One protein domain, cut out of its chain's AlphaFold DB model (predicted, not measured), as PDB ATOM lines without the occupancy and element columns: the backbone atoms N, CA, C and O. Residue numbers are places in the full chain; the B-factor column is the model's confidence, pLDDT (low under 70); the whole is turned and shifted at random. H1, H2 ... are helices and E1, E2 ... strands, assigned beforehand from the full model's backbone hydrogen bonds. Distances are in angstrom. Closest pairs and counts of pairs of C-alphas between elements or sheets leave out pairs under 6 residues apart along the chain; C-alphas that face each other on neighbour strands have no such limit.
ATOM      1  N   ILE A 524     -22.991 -16.620 -22.219       93.44
ATOM      2  CA  ILE A 524     -23.093 -15.166 -22.030       93.44
ATOM      3  C   ILE A 524     -24.070 -14.626 -23.072       93.44
ATOM      4  O   ILE A 524     -23.819 -14.754 -24.271       93.44
ATOM      5  N   ASP A 525     -25.158 -14.005 -22.617       89.75
ATOM      6  CA  ASP A 525     -26.193 -13.432 -23.484       89.75
ATOM      7  C   ASP A 525     -26.581 -12.011 -23.055       89.75
ATOM      8  O   ASP A 525     -26.597 -11.673 -21.866       89.75
ATOM      9  N   ILE A 526     -26.958 -11.186 -24.029       80.69
ATOM     10  CA  ILE A 526     -27.523  -9.854 -23.804       80.69
ATOM     11  C   ILE A 526     -29.024  -9.976 -24.066       80.69
ATOM     12  O   ILE A 526     -29.483 -10.033 -25.204       80.69
ATOM     13  N   VAL A 527     -29.794 -10.088 -22.980       62.22
ATOM     14  CA  VAL A 527     -31.196 -10.550 -23.006       62.22
ATOM     15  C   VAL A 527     -32.147  -9.556 -23.673       62.22
ATOM     16  O   VAL A 527     -33.154  -9.981 -24.233       62.22
ATOM     17  N   ASP A 528     -31.849  -8.257 -23.648       63.22
ATOM     18  CA  ASP A 528     -32.605  -7.236 -24.379       63.22
ATOM     19  C   ASP A 528     -31.789  -5.937 -24.436       63.22
ATOM     20  O   ASP A 528     -31.290  -5.486 -23.400       63.22
ATOM     21  N   SER A 529     -31.753  -5.303 -25.613       63.50
ATOM     22  CA  SER A 529     -31.304  -3.917 -25.844       63.50
ATOM     23  C   SER A 529     -31.815  -2.903 -24.812       63.50
ATOM     24  O   SER A 529     -31.199  -1.868 -24.604       63.50
ATOM     25  N   LYS A 530     -32.948  -3.186 -24.156       70.88
ATOM     26  CA  LYS A 530     -33.551  -2.304 -23.147       70.88
ATOM     27  C   LYS A 530     -33.063  -2.519 -21.717       70.88
ATOM     28  O   LYS A 530     -33.332  -1.665 -20.877       70.88
ATOM     29  N   SER A 531     -32.466  -3.669 -21.401       74.94
ATOM     30  CA  SER A 531     -32.160  -4.029 -20.008       74.94
ATOM     31  C   SER A 531     -30.762  -3.633 -19.544       74.94
ATOM     32  O   SER A 531     -30.557  -3.598 -18.337       74.94
ATOM     33  N   ASP A 532     -29.828  -3.359 -20.465       83.62
ATOM     34  CA  ASP A 532     -28.389  -3.141 -20.188       83.62
ATOM     35  C   ASP A 532     -27.746  -4.242 -19.313       83.62
ATOM     36  O   ASP A 532     -26.683  -4.061 -18.725       83.62
ATOM     37  N   LYS A 533     -28.416  -5.399 -19.175       92.06
ATOM     38  CA  LYS A 533     -27.986  -6.498 -18.314       92.06
ATOM     39  C   LYS A 533     -27.328  -7.597 -19.122       92.06
ATOM     40  O   LYS A 533     -27.933  -8.173 -20.031       92.06
ATOM     41  N   ILE A 534     -26.135  -7.973 -18.686       94.06
ATOM     42  CA  ILE A 534     -25.385  -9.102 -19.227       94.06
ATOM     43  C   ILE A 534     -25.781 -10.339 -18.427       94.06
ATOM     44  O   ILE A 534     -25.685 -10.348 -17.202       94.06
ATOM     45  N   ASN A 535     -26.260 -11.383 -19.094       93.06
ATOM     46  CA  ASN A 535     -26.724 -12.592 -18.427       93.06
ATOM     47  C   ASN A 535     -25.697 -13.708 -18.578       93.06
ATOM     48  O   ASN A 535     -25.288 -14.031 -19.689       93.06
ATOM     49  N   PHE A 536     -25.330 -14.310 -17.451       93.88
ATOM     50  CA  PHE A 536     -24.489 -15.494 -17.368       93.88
ATOM     51  C   PHE A 536     -25.365 -16.673 -16.991       93.88
ATOM     52  O   PHE A 536     -26.090 -16.616 -15.992       93.88
ATOM     53  N   TYR A 537     -25.284 -17.750 -17.756       92.31
ATOM     54  CA  TYR A 537     -25.995 -18.976 -17.444       92.31
ATOM     55  C   TYR A 537     -24.991 -20.087 -17.158       92.31
ATOM     56  O   TYR A 537     -24.157 -20.407 -17.998       92.31
ATOM     57  N   TYR A 538     -25.089 -20.668 -15.963       91.56
ATOM     58  CA  TYR A 538     -24.203 -21.738 -15.503       91.56
ATOM     59  C   TYR A 538     -24.917 -23.090 -15.563       91.56
ATOM     60  O   TYR A 538     -26.115 -23.152 -15.276       91.56
ATOM     61  N   PRO A 539     -24.228 -24.189 -15.893       88.38
ATOM     62  CA  PRO A 539     -24.859 -25.496 -15.993       88.38
ATOM     63  C   PRO A 539     -25.280 -26.016 -14.611       88.38
ATOM     64  O   PRO A 539     -24.497 -25.978 -13.659       88.38
ATOM     65  N   LEU A 540     -26.501 -26.551 -14.500       83.94
ATOM     66  CA  LEU A 540     -26.909 -27.339 -13.332       83.94
ATOM     67  C   LEU A 540     -26.402 -28.769 -13.488       83.94
ATOM     68  O   LEU A 540     -26.823 -29.482 -14.404       83.94
ATOM     69  N   LYS A 541     -25.525 -29.208 -12.585       74.44
ATOM     70  CA  LYS A 541     -25.037 -30.591 -12.581       74.44
ATOM     71  C   LYS A 541     -26.025 -31.506 -11.864       74.44
ATOM     72  O   LYS A 541     -26.547 -31.160 -10.811       74.44
ATOM     73  N   LYS A 542     -26.274 -32.683 -12.445       63.62
ATOM     74  CA  LYS A 542     -27.213 -33.683 -11.918       63.62
ATOM     75  C   LYS A 542     -26.473 -34.701 -11.040       63.62
ATOM     76  O   LYS A 542     -25.558 -35.355 -11.530       63.62
ATOM     77  N   GLY A 543     -26.903 -34.891  -9.792       64.81
ATOM     78  CA  GLY A 543     -26.354 -35.898  -8.867       64.81
ATOM     79  C   GLY A 543     -26.848 -35.707  -7.427       64.81
ATOM     80  O   GLY A 543     -27.536 -34.734  -7.156       64.81
ATOM     81  N   ASP A 544     -26.509 -36.617  -6.507       45.97
ATOM     82  CA  ASP A 544     -26.878 -36.493  -5.079       45.97
ATOM     83  C   ASP A 544     -26.186 -35.294  -4.379       45.97
ATOM     84  O   ASP A 544     -26.674 -34.824  -3.353       45.97
ATOM     85  N   ASP A 545     -25.118 -34.752  -4.982       59.78
ATOM     86  CA  ASP A 545     -24.378 -33.552  -4.559       59.78
ATOM     87  C   ASP A 545     -24.488 -32.434  -5.625       59.78
ATOM     88  O   ASP A 545     -23.497 -32.043  -6.245       59.78
ATOM     89  N   GLU A 546     -25.704 -31.948  -5.918       66.00
ATOM     90  CA  GLU A 546     -25.929 -30.873  -6.906       66.00
ATOM     91  C   GLU A 546     -25.140 -29.600  -6.534       66.00
ATOM     92  O   GLU A 546     -25.534 -28.834  -5.650       66.00
ATOM     93  N   LYS A 547     -24.021 -29.347  -7.226       76.62
ATOM     94  CA  LYS A 547     -23.319 -28.063  -7.145       76.62
ATOM     95  C   LYS A 547     -24.006 -27.056  -8.062       76.62
ATOM     96  O   LYS A 547     -23.906 -27.136  -9.286       76.62
ATOM     97  N   ASP A 548     -24.688 -26.095  -7.455       87.44
ATOM     98  CA  ASP A 548     -25.284 -24.953  -8.142       87.44
ATOM     99  C   ASP A 548     -24.284 -23.788  -8.158       87.44
ATOM    100  O   ASP A 548     -24.273 -22.941  -7.263       87.44
ATOM    101  N   PHE A 549     -23.442 -23.743  -9.196       88.81
ATOM    102  CA  PHE A 549     -22.484 -22.649  -9.396       88.81
ATOM    103  C   PHE A 549     -23.169 -21.280  -9.389       88.81
ATOM    104  O   PHE A 549     -22.634 -20.323  -8.843       88.81
ATOM    105  N   SER A 550     -24.381 -21.185  -9.945       90.69
ATOM    106  CA  SER A 550     -25.122 -19.927 -10.010       90.69
ATOM    107  C   SER A 550     -25.456 -19.403  -8.608       90.69
ATOM    108  O   SER A 550     -25.381 -18.198  -8.356       90.69
ATOM    109  N   LYS A 551     -25.791 -20.305  -7.680       92.00
ATOM    110  CA  LYS A 551     -26.066 -19.988  -6.279       92.00
ATOM    111  C   LYS A 551     -24.794 -19.617  -5.528       92.00
ATOM    112  O   LYS A 551     -24.822 -18.616  -4.816       92.00
ATOM    113  N   ASP A 552     -23.712 -20.372  -5.707       91.69
ATOM    114  CA  ASP A 552     -22.421 -20.089  -5.068       91.69
ATOM    115  C   ASP A 552     -21.913 -18.696  -5.479       91.69
ATOM    116  O   ASP A 552     -21.611 -17.860  -4.626       91.69
ATOM    117  N   ILE A 553     -21.934 -18.394  -6.781       94.19
ATOM    118  CA  ILE A 553     -21.542 -17.090  -7.336       94.19
ATOM    119  C   ILE A 553     -22.442 -15.980  -6.779       94.19
ATOM    120  O   ILE A 553     -21.944 -14.976  -6.269       94.19
ATOM    121  N   LYS A 554     -23.771 -16.165  -6.784       95.75
ATOM    122  CA  LYS A 554     -24.713 -15.205  -6.178       95.75
ATOM    123  C   LYS A 554     -24.440 -14.976  -4.695       95.75
ATOM    124  O   LYS A 554     -24.590 -13.850  -4.232       95.75
ATOM    125  N   GLU A 555     -24.087 -16.010  -3.937       95.44
ATOM    126  CA  GLU A 555     -23.762 -15.887  -2.515       95.44
ATOM    127  C   GLU A 555     -22.528 -15.002  -2.311       95.44
ATOM    128  O   GLU A 555     -22.570 -14.079  -1.493       95.44
ATOM    129  N   VAL A 556     -21.460 -15.231  -3.085       95.50
ATOM    130  CA  VAL A 556     -20.247 -14.402  -3.032       95.50
ATOM    131  C   VAL A 556     -20.555 -12.964  -3.462       95.50
ATOM    132  O   VAL A 556     -20.243 -12.032  -2.719       95.50
ATOM    133  N   LEU A 557     -21.239 -12.753  -4.590       97.00
ATOM    134  CA  LEU A 557     -21.577 -11.407  -5.064       97.00
ATOM    135  C   LEU A 557     -22.484 -10.659  -4.080       97.00
ATOM    136  O   LEU A 557     -22.217  -9.505  -3.754       97.00
ATOM    137  N   ASN A 558     -23.502 -11.320  -3.518       96.19
ATOM    138  CA  ASN A 558     -24.372 -10.727  -2.500       96.19
ATOM    139  C   ASN A 558     -23.625 -10.371  -1.216       96.19
ATOM    140  O   ASN A 558     -24.065  -9.468  -0.501       96.19
ATOM    141  N   ARG A 559     -22.535 -11.070  -0.893       94.81
ATOM    142  CA  ARG A 559     -21.679 -10.739   0.248       94.81
ATOM    143  C   ARG A 559     -20.834  -9.495  -0.024       94.81
ATOM    144  O   ARG A 559     -20.724  -8.661   0.872       94.81
ATOM    145  N   CYS A 560     -20.277  -9.361  -1.225       96.25
ATOM    146  CA  CYS A 560     -19.209  -8.395  -1.506       96.25
ATOM    147  C   CYS A 560     -19.695  -7.107  -2.176       96.25
ATOM    148  O   CYS A 560     -19.167  -6.030  -1.897       96.25
ATOM    149  N   LEU A 561     -20.698  -7.209  -3.048       97.62
ATOM    150  CA  LEU A 561     -21.126  -6.134  -3.935       97.62
ATOM    151  C   LEU A 561     -22.574  -5.722  -3.661       97.62
ATOM    152  O   LEU A 561     -23.463  -6.550  -3.445       97.62
ATOM    153  N   ALA A 562     -22.820  -4.416  -3.666       96.69
ATOM    154  CA  ALA A 562     -24.162  -3.854  -3.632       96.69
ATOM    155  C   ALA A 562     -24.671  -3.657  -5.064       96.69
ATOM    156  O   ALA A 562     -23.958  -3.115  -5.899       96.69
ATOM    157  N   GLU A 563     -25.911  -4.069  -5.338       95.44
ATOM    158  CA  GLU A 563     -26.593  -3.807  -6.619       95.44
ATOM    159  C   GLU A 563     -25.896  -4.416  -7.855       95.44
ATOM    160  O   GLU A 563     -26.087  -3.946  -8.978       95.44
ATOM    161  N   TRP A 564     -25.094  -5.476  -7.688       97.50
ATOM    162  CA  TRP A 564     -24.454  -6.188  -8.807       97.50
ATOM    163  C   TRP A 564     -25.463  -6.768  -9.799       97.50
ATOM    164  O   TRP A 564     -25.222  -6.787 -11.006       97.50
ATOM    165  N   ASP A 565     -26.635  -7.151  -9.302       95.94
ATOM    166  CA  ASP A 565     -27.750  -7.693 -10.069       95.94
ATOM    167  C   ASP A 565     -28.396  -6.655 -10.997       95.94
ATOM    168  O   ASP A 565     -29.204  -6.991 -11.867       95.94
ATOM    169  N   SER A 566     -28.050  -5.377 -10.827       94.56
ATOM    170  CA  SER A 566     -28.460  -4.305 -11.725       94.56
ATOM    171  C   SER A 566     -27.660  -4.261 -13.029       94.56
ATOM    172  O   SER A 566     -28.177  -3.716 -13.997       94.56
ATOM    173  N   LEU A 567     -26.458  -4.849 -13.051       94.81
ATOM    174  CA  LEU A 567     -25.616  -5.004 -14.242       94.81
ATOM    175  C   LEU A 567     -25.667  -6.428 -14.791       94.81
ATOM    176  O   LEU A 567     -25.663  -6.634 -16.000       94.81
ATOM    177  N   ILE A 568     -25.711  -7.421 -13.900       96.25
ATOM    178  CA  ILE A 568     -25.528  -8.820 -14.271       96.25
ATOM    179  C   ILE A 568     -26.754  -9.647 -13.893       96.25
ATOM    180  O   ILE A 568     -27.220  -9.629 -12.756       96.25
ATOM    181  N   GLY A 569     -27.261 -10.428 -14.841       94.06
ATOM    182  CA  GLY A 569     -28.177 -11.527 -14.562       94.06
ATOM    183  C   GLY A 569     -27.404 -12.833 -14.400       94.06
ATOM    184  O   GLY A 569     -26.516 -13.132 -15.188       94.06
ATOM    185  N   ILE A 570     -27.736 -13.634 -13.388       93.56
ATOM    186  CA  ILE A 570     -27.156 -14.973 -13.214       93.56
ATOM    187  C   ILE A 570     -28.285 -15.999 -13.232       93.56
ATOM    188  O   ILE A 570     -29.174 -15.983 -12.370       93.56
ATOM    189  N   GLY A 571     -28.243 -16.889 -14.214       90.31
ATOM    190  CA  GLY A 571     -29.206 -17.954 -14.439       90.31
ATOM    191  C   GLY A 571     -28.560 -19.334 -14.477       90.31
ATOM    192  O   GLY A 571     -27.363 -19.507 -14.244       90.31
ATOM    193  N   VAL A 572     -29.395 -20.322 -14.780       87.75
ATOM    194  CA  VAL A 572     -29.022 -21.733 -14.834       87.75
ATOM    195  C   VAL A 572     -29.359 -22.296 -16.213       87.75
ATOM    196  O   VAL A 572     -30.456 -22.060 -16.722       87.75
ATOM    197  N   ILE A 573     -28.437 -23.063 -16.792       84.56
ATOM    198  CA  ILE A 573     -28.653 -23.895 -17.975       84.56
ATOM    199  C   ILE A 573     -28.965 -25.310 -17.501       84.56
ATOM    200  O   ILE A 573     -28.170 -25.941 -16.804       84.56
ATOM    201  N   LEU A 574     -30.119 -25.840 -17.896       79.69
ATOM    202  CA  LEU A 574     -30.414 -27.252 -17.692       79.69
ATOM    203  C   LEU A 574     -29.835 -28.043 -18.860       79.69
ATOM    204  O   LEU A 574     -30.300 -27.888 -19.986       79.69
ATOM    205  N   LEU A 575     -28.845 -28.890 -18.595       77.94
ATOM    206  CA  LEU A 575     -28.278 -29.786 -19.601       77.94
ATOM    207  C   LEU A 575     -29.046 -31.113 -19.624       77.94
ATOM    208  O   LEU A 575     -29.448 -31.651 -18.587       77.94
ATOM    209  N   CYS A 576     -29.261 -31.659 -20.817       72.69
ATOM    210  CA  CYS A 576     -29.818 -32.988 -20.985       72.69
ATOM    211  C   CYS A 576     -28.835 -34.023 -20.425       72.69
ATOM    212  O   CYS A 576     -27.711 -34.117 -20.913       72.69
ATOM    213  N   PRO A 577     -29.248 -34.878 -19.473       67.81
ATOM    214  CA  PRO A 577     -28.337 -35.818 -18.821       67.81
ATOM    215  C   PRO A 577     -27.824 -36.941 -19.738       67.81
ATOM    216  O   PRO A 577     -26.978 -37.718 -19.313       67.81
ATOM    217  N   TYR A 578     -28.352 -37.072 -20.959       72.75
ATOM    218  CA  TYR A 578     -27.976 -38.142 -21.890       72.75
ATOM    219  C   TYR A 578     -27.083 -37.671 -23.033       72.75
ATOM    220  O   TYR A 578     -26.217 -38.423 -23.466       72.75
ATOM    221  N   CYS A 579     -27.303 -36.457 -23.538       77.88
ATOM    222  CA  CYS A 579     -26.531 -35.916 -24.658       77.88
ATOM    223  C   CYS A 579     -25.745 -34.649 -24.302       77.88
ATOM    224  O   CYS A 579     -25.053 -34.129 -25.163       77.88
ATOM    225  N   GLY A 580     -25.877 -34.125 -23.078       73.44
ATOM    226  CA  GLY A 580     -25.239 -32.878 -22.645       73.44
ATOM    227  C   GLY A 580     -25.852 -31.608 -23.243       73.44
ATOM    228  O   GLY A 580     -25.490 -30.515 -22.835       73.44
ATOM    229  N   GLU A 581     -26.803 -31.723 -24.176       74.38
ATOM    230  CA  GLU A 581     -27.395 -30.567 -24.859       74.38
ATOM    231  C   GLU A 581     -28.269 -29.724 -23.919       74.38
ATOM    232  O   GLU A 581     -29.098 -30.286 -23.196       74.38
ATOM    233  N   PRO A 582     -28.175 -28.386 -23.958       69.50
ATOM    234  CA  PRO A 582     -29.018 -27.512 -23.162       69.50
ATOM    235  C   PRO A 582     -30.492 -27.632 -23.558       69.50
ATOM    236  O   PRO A 582     -30.874 -27.662 -24.732       69.50
ATOM    237  N   PHE A 583     -31.355 -27.649 -22.550       68.19
ATOM    238  CA  PHE A 583     -32.797 -27.643 -22.698       68.19
ATOM    239  C   PHE A 583     -33.290 -26.244 -23.077       68.19
ATOM    240  O   PHE A 583     -33.753 -25.465 -22.248       68.19
ATOM    241  N   LEU A 584     -33.173 -25.919 -24.364       56.22
ATOM    242  CA  LEU A 584     -33.610 -24.645 -24.925       56.22
ATOM    243  C   LEU A 584     -35.127 -24.638 -25.149       56.22
ATOM    244  O   LEU A 584     -35.638 -25.373 -26.000       56.22
ATOM    245  N   ASP A 585     -35.837 -23.745 -24.459       53.00
ATOM    246  CA  ASP A 585     -37.102 -23.232 -24.977       53.00
ATOM    247  C   ASP A 585     -36.818 -22.112 -25.994       53.00
ATOM    248  O   ASP A 585     -36.024 -21.205 -25.744       53.00
ATOM    249  N   LYS A 586     -37.460 -22.177 -27.166       44.19
ATOM    250  CA  LYS A 586     -37.336 -21.144 -28.207       44.19
ATOM    251  C   LYS A 586     -38.045 -19.839 -27.821       44.19
ATOM    252  O   LYS A 586     -37.736 -18.815 -28.422       44.19
ATOM    253  N   SER A 587     -38.933 -19.843 -26.824       47.66
ATOM    254  CA  SER A 587     -39.528 -18.627 -26.233       47.66
ATOM    255  C   SER A 587     -38.614 -17.952 -25.200       47.66
ATOM    256  O   SER A 587     -39.035 -17.662 -24.083       47.66
ATOM    257  N   ARG A 588     -37.352 -17.704 -25.580       48.69
ATOM    258  CA  ARG A 588     -36.332 -16.998 -24.782       48.69
ATOM    259  C   ARG A 588     -36.896 -15.835 -23.945       48.69
ATOM    260  O   ARG A 588     -37.795 -15.120 -24.382       48.69
ATOM    261  N   HIS A 589     -36.252 -15.619 -22.792       47.94
ATOM    262  CA  HIS A 589     -36.312 -14.432 -21.914       47.94
ATOM    263  C   HIS A 589     -37.224 -14.462 -20.680       47.94
ATOM    264  O   HIS A 589     -37.433 -13.422 -20.059       47.94
ATOM    265  N   LYS A 590     -37.684 -15.625 -20.212       48.00
ATOM    266  CA  LYS A 590     -37.926 -15.767 -18.768       48.00
ATOM    267  C   LYS A 590     -36.793 -16.580 -18.176       48.00
ATOM    268  O   LYS A 590     -36.702 -17.776 -18.435       48.00
ATOM    269  N   LEU A 591     -35.935 -15.914 -17.396       49.97
ATOM    270  CA  LEU A 591     -35.160 -16.581 -16.351       49.97
ATOM    271  C   LEU A 591     -36.102 -17.597 -15.705       49.97
ATOM    272  O   LEU A 591     -37.190 -17.220 -15.260       49.97
ATOM    273  N   LEU A 592     -35.730 -18.877 -15.727       52.28
ATOM    274  CA  LEU A 592     -36.395 -19.881 -14.911       52.28
ATOM    275  C   LEU A 592     -36.079 -19.512 -13.461       52.28
ATOM    276  O   LEU A 592     -35.149 -20.034 -12.853       52.28
ATOM    277  N   GLU A 593     -36.801 -18.527 -12.930       50.31
ATOM    278  CA  GLU A 593     -36.845 -18.286 -11.505       50.31
ATOM    279  C   GLU A 593     -37.320 -19.595 -10.886       50.31
ATOM    280  O   GLU A 593     -38.318 -20.184 -11.313       50.31
ATOM    281  N   THR A 594     -36.569 -20.076  -9.901       50.81
ATOM    282  CA  THR A 594     -36.724 -21.386  -9.251       50.81
ATOM    283  C   THR A 594     -38.121 -21.635  -8.655       50.81
ATOM    284  O   THR A 594     -38.402 -22.730  -8.168       50.81
ATOM    285  N   SER A 595     -39.018 -20.650  -8.711       42.62
ATOM    286  CA  SER A 595     -40.388 -20.652  -8.204       42.62
ATOM    287  C   SER A 595     -41.480 -20.967  -9.243       42.62
ATOM    288  O   SER A 595     -42.619 -21.204  -8.836       42.62
ATOM    289  N   ALA A 596     -41.198 -20.996 -10.552       51.44
ATOM    290  CA  ALA A 596     -42.231 -21.208 -11.576       51.44
ATOM    291  C   ALA A 596     -42.368 -22.685 -12.001       51.44
ATOM    292  O   ALA A 596     -41.392 -23.327 -12.385       51.44
ATOM    293  N   GLN A 597     -43.601 -23.213 -11.993       50.03
ATOM    294  CA  GLN A 597     -43.921 -24.498 -12.626       50.03
ATOM    295  C   GLN A 597     -43.756 -24.378 -14.146       50.03
ATOM    296  O   GLN A 597     -44.499 -23.643 -14.797       50.03
ATOM    297  N   TYR A 598     -42.794 -25.112 -14.706       55.31
ATOM    298  CA  TYR A 598     -42.566 -25.190 -16.148       55.31
ATOM    299  C   TYR A 598     -42.770 -26.628 -16.640       55.31
ATOM    300  O   TYR A 598     -42.087 -27.545 -16.179       55.31
ATOM    301  N   GLU A 599     -43.704 -26.812 -17.578       53.78
ATOM    302  CA  GLU A 599     -43.866 -28.029 -18.380       53.78
ATOM    303  C   GLU A 599     -43.601 -27.682 -19.850       53.78
ATOM    304  O   GLU A 599     -44.454 -27.122 -20.538       53.78
ATOM    305  N   GLY A 600     -42.405 -28.011 -20.339       55.50
ATOM    306  CA  GLY A 600     -42.009 -27.793 -21.732       55.50
ATOM    307  C   GLY A 600     -41.570 -29.087 -22.410       55.50
ATOM    308  O   GLY A 600     -40.991 -29.973 -21.779       55.50
ATOM    309  N   LYS A 601     -41.829 -29.200 -23.720       51.94
ATOM    310  CA  LYS A 601     -41.202 -30.225 -24.566       51.94
ATOM    311  C   LYS A 601     -39.852 -29.702 -25.035       51.94
ATOM    312  O   LYS A 601     -39.794 -28.813 -25.882       51.94
ATOM    313  N   ALA A 602     -38.783 -30.263 -24.492       53.28
ATOM    314  CA  ALA A 602     -37.450 -30.004 -24.993       53.28
ATOM    315  C   ALA A 602     -37.234 -30.649 -26.366       53.28
ATOM    316  O   ALA A 602     -37.749 -31.728 -26.651       53.28
ATOM    317  N   LYS A 603     -36.434 -29.988 -27.205       51.28
ATOM    318  CA  LYS A 603     -36.041 -30.457 -28.537       51.28
ATOM    319  C   LYS A 603     -34.659 -31.129 -28.545       51.28
ATOM    320  O   LYS A 603     -33.926 -30.959 -29.512       51.28
ATOM    321  N   CYS A 604     -34.272 -31.860 -27.497       60.66
ATOM    322  CA  CYS A 604     -33.180 -32.820 -27.688       60.66
ATOM    323  C   CYS A 604     -33.755 -34.045 -28.418       60.66
ATOM    324  O   CYS A 604     -34.942 -34.335 -28.280       60.66
ATOM    325  N   GLU A 605     -32.964 -34.734 -29.245       61.97
ATOM    326  CA  GLU A 605     -33.418 -35.951 -29.963       61.97
ATOM    327  C   GLU A 605     -33.889 -37.059 -29.007       61.97
ATOM    328  O   GLU A 605     -34.610 -37.989 -29.359       61.97
ATOM    329  N   CYS A 606     -33.483 -36.915 -27.763       62.25
ATOM    330  CA  CYS A 606     -33.950 -37.615 -26.606       62.25
ATOM    331  C   CYS A 606     -35.380 -37.130 -26.249       62.25
ATOM    332  O   CYS A 606     -35.588 -36.003 -25.803       62.25
ATOM    333  N   GLU A 607     -36.393 -37.979 -26.449       68.31
ATOM    334  CA  GLU A 607     -37.780 -37.720 -26.030       68.31
ATOM    335  C   GLU A 607     -37.863 -37.630 -24.494       68.31
ATOM    336  O   GLU A 607     -37.897 -38.657 -23.825       68.31
ATOM    337  N   TYR A 608     -37.850 -36.418 -23.924       65.38
ATOM    338  CA  TYR A 608     -38.009 -36.205 -22.479       65.38
ATOM    339  C   TYR A 608     -38.938 -35.025 -22.178       65.38
ATOM    340  O   TYR A 608     -39.046 -34.057 -22.938       65.38
ATOM    341  N   LYS A 609     -39.587 -35.091 -21.016       68.75
ATOM    342  CA  LYS A 609     -40.293 -33.984 -20.373       68.75
ATOM    343  C   LYS A 609     -39.494 -33.507 -19.171       68.75
ATOM    344  O   LYS A 609     -39.011 -34.310 -18.375       68.75
ATOM    345  N   ILE A 610     -39.401 -32.194 -19.018       64.75
ATOM    346  CA  ILE A 610     -38.828 -31.571 -17.827       64.75
ATOM    347  C   ILE A 610     -39.965 -30.956 -17.044       64.75
ATOM    348  O   ILE A 610     -40.797 -30.240 -17.604       64.75
ATOM    349  N   LYS A 611     -39.965 -31.226 -15.748       71.25
ATOM    350  CA  LYS A 611     -40.850 -30.613 -14.780       71.25
ATOM    351  C   LYS A 611     -39.996 -29.924 -13.727       71.25
ATOM    352  O   LYS A 611     -39.210 -30.592 -13.060       71.25
ATOM    353  N   ILE A 612     -40.133 -28.611 -13.588       66.06
ATOM    354  CA  ILE A 612     -39.480 -27.851 -12.516       66.06
ATOM    355  C   ILE A 612     -40.540 -27.551 -11.457       66.06
ATOM    356  O   ILE A 612     -41.525 -26.879 -11.748       66.06
ATOM    357  N   GLU A 613     -40.368 -28.078 -10.246       69.88
ATOM    358  CA  GLU A 613     -41.271 -27.842  -9.115       69.88
ATOM    359  C   GLU A 613     -40.469 -27.445  -7.880       69.88
ATOM    360  O   GLU A 613     -39.688 -28.242  -7.363       69.88
ATOM    361  N   SER A 614     -40.672 -26.216  -7.391       68.69
ATOM    362  CA  SER A 614     -40.024 -25.705  -6.173       68.69
ATOM    363  C   SER A 614     -38.494 -25.838  -6.201       68.69
ATOM    364  O   SER A 614     -37.888 -26.330  -5.252       68.69
ATOM    365  N   GLY A 615     -37.870 -25.468  -7.323       63.31
ATOM    366  CA  GLY A 615     -36.429 -25.604  -7.552       63.31
ATOM    367  C   GLY A 615     -35.952 -27.025  -7.873       63.31
ATOM    368  O   GLY A 615     -34.805 -27.191  -8.270       63.31
ATOM    369  N   LYS A 616     -36.811 -28.048  -7.767       66.12
ATOM    370  CA  LYS A 616     -36.458 -29.426  -8.121       66.12
ATOM    371  C   LYS A 616     -36.743 -29.691  -9.595       66.12
ATOM    372  O   LYS A 616     -37.887 -29.600 -10.041       66.12
ATOM    373  N   VAL A 617     -35.710 -30.074 -10.340       67.12
ATOM    374  CA  VAL A 617     -35.811 -30.421 -11.761       67.12
ATOM    375  C   VAL A 617     -36.009 -31.928 -11.903       67.12
ATOM    376  O   VAL A 617     -35.137 -32.726 -11.573       67.12
ATOM    377  N   THR A 618     -37.166 -32.342 -12.409       71.50
ATOM    378  CA  THR A 618     -37.468 -33.744 -12.719       71.50
ATOM    379  C   THR A 618     -37.476 -33.931 -14.229       71.50
ATOM    380  O   THR A 618     -38.267 -33.303 -14.926       71.50
ATOM    381  N   VAL A 619     -36.612 -34.808 -14.740       67.00
ATOM    382  CA  VAL A 619     -36.561 -35.165 -16.165       67.00
ATOM    383  C   VAL A 619     -37.132 -36.572 -16.326       67.00
ATOM    384  O   VAL A 619     -36.542 -37.531 -15.825       67.00
ATOM    385  N   THR A 620     -38.278 -36.703 -16.991       73.62
ATOM    386  CA  THR A 620     -38.913 -37.992 -17.303       73.62
ATOM    387  C   THR A 620     -38.771 -38.303 -18.785       73.62
ATOM    388  O   THR A 620     -38.877 -37.403 -19.615       73.62
ATOM    389  N   ARG A 621     -38.478 -39.565 -19.107       64.50
ATOM    390  CA  ARG A 621     -38.472 -40.063 -20.486       64.50
ATOM    391  C   ARG A 621     -39.902 -40.257 -20.972       64.50
ATOM    392  O   ARG A 621     -40.695 -40.806 -20.172       64.50
TER     393      ARG A 621
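What this domain is: This is residues 524 to 621 of the 621 residues of an uncharacterized protein of Methylobacter tundripaludum (strain ATCC BAA-1195 / DSM 17260 / SV96) (UniProt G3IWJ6). Two small three-stranded sheets form two separate lobes, joined by a long loop, residues 575 to 597; H1 covers one face of the first sheet, E1 E2 E3, and residues 558 to 563, of which 558 to 560 belong to H1, stick out. The second lobe is an antiparallel meander, E4 E5 E6, each strand the antiparallel neighbour of the one before. The 98 printed residues, with 43 in named elements, under half, run E1 E2 H1 E3 E4 E5 E6; the first sheet, order E1 E2 E3, is mixed, and the class is mixed, helices and strands. The whole is compact, radius of gyration of the C-alphas 14.3 A, spanning 42 by 33 by 23 A.

Where its parts are: Find C-alpha 534 at (-25.385, -9.102, -19.227); from there E2 runs 19.2 A to residue 540. Beside it look for E3, residues 568 to 574, 19.4 A, and E1, residues 524 to 526. H1, residues 549 to 560, spans 16.6 A. Farther on come E4, residues 598 to 601, E5, residues 609 to 613, and E6, residues 616 to 620, ending at C-alpha 620, (-38.913, -37.992, -17.303).

How they stand to each other: E2 and E3 are parallel at 30 degrees, with N 536 and O 569 2.8 A apart, within hydrogen-bond range. E2, H1 and E3 make a strand-helix-strand unit, two parallel neighbour strands with a helix between, its crossover right-handed. H1 is on this sheet, over E3, at a height over the sheet of 11.1 A; on the local plane it runs along the strands, at 11 degrees to E3. The closest C-alphas of H1 and E3 are those of Ser 550 and Ile 570, 6.2 A. In H1 every O i to N i+4 pair is within hydrogen-bond range. E1 and E2 form an antiparallel hairpin, N 535 to O 525 2.8 A. E5 and E6 form another, N 611 to O 618 2.8 A, as do E4 and E5, N 612 to O 598 3.4 A. E3 and E4 are apart.

The domain as a whole: The C-alphas of Ala 562 and Glu 607, 42.8 A, are the two farthest apart. The printed part has no cut; the link from E3 to E4 is long. Mean pLDDT of the printed part is 74.0, with residues 582 to 610 among those under 70.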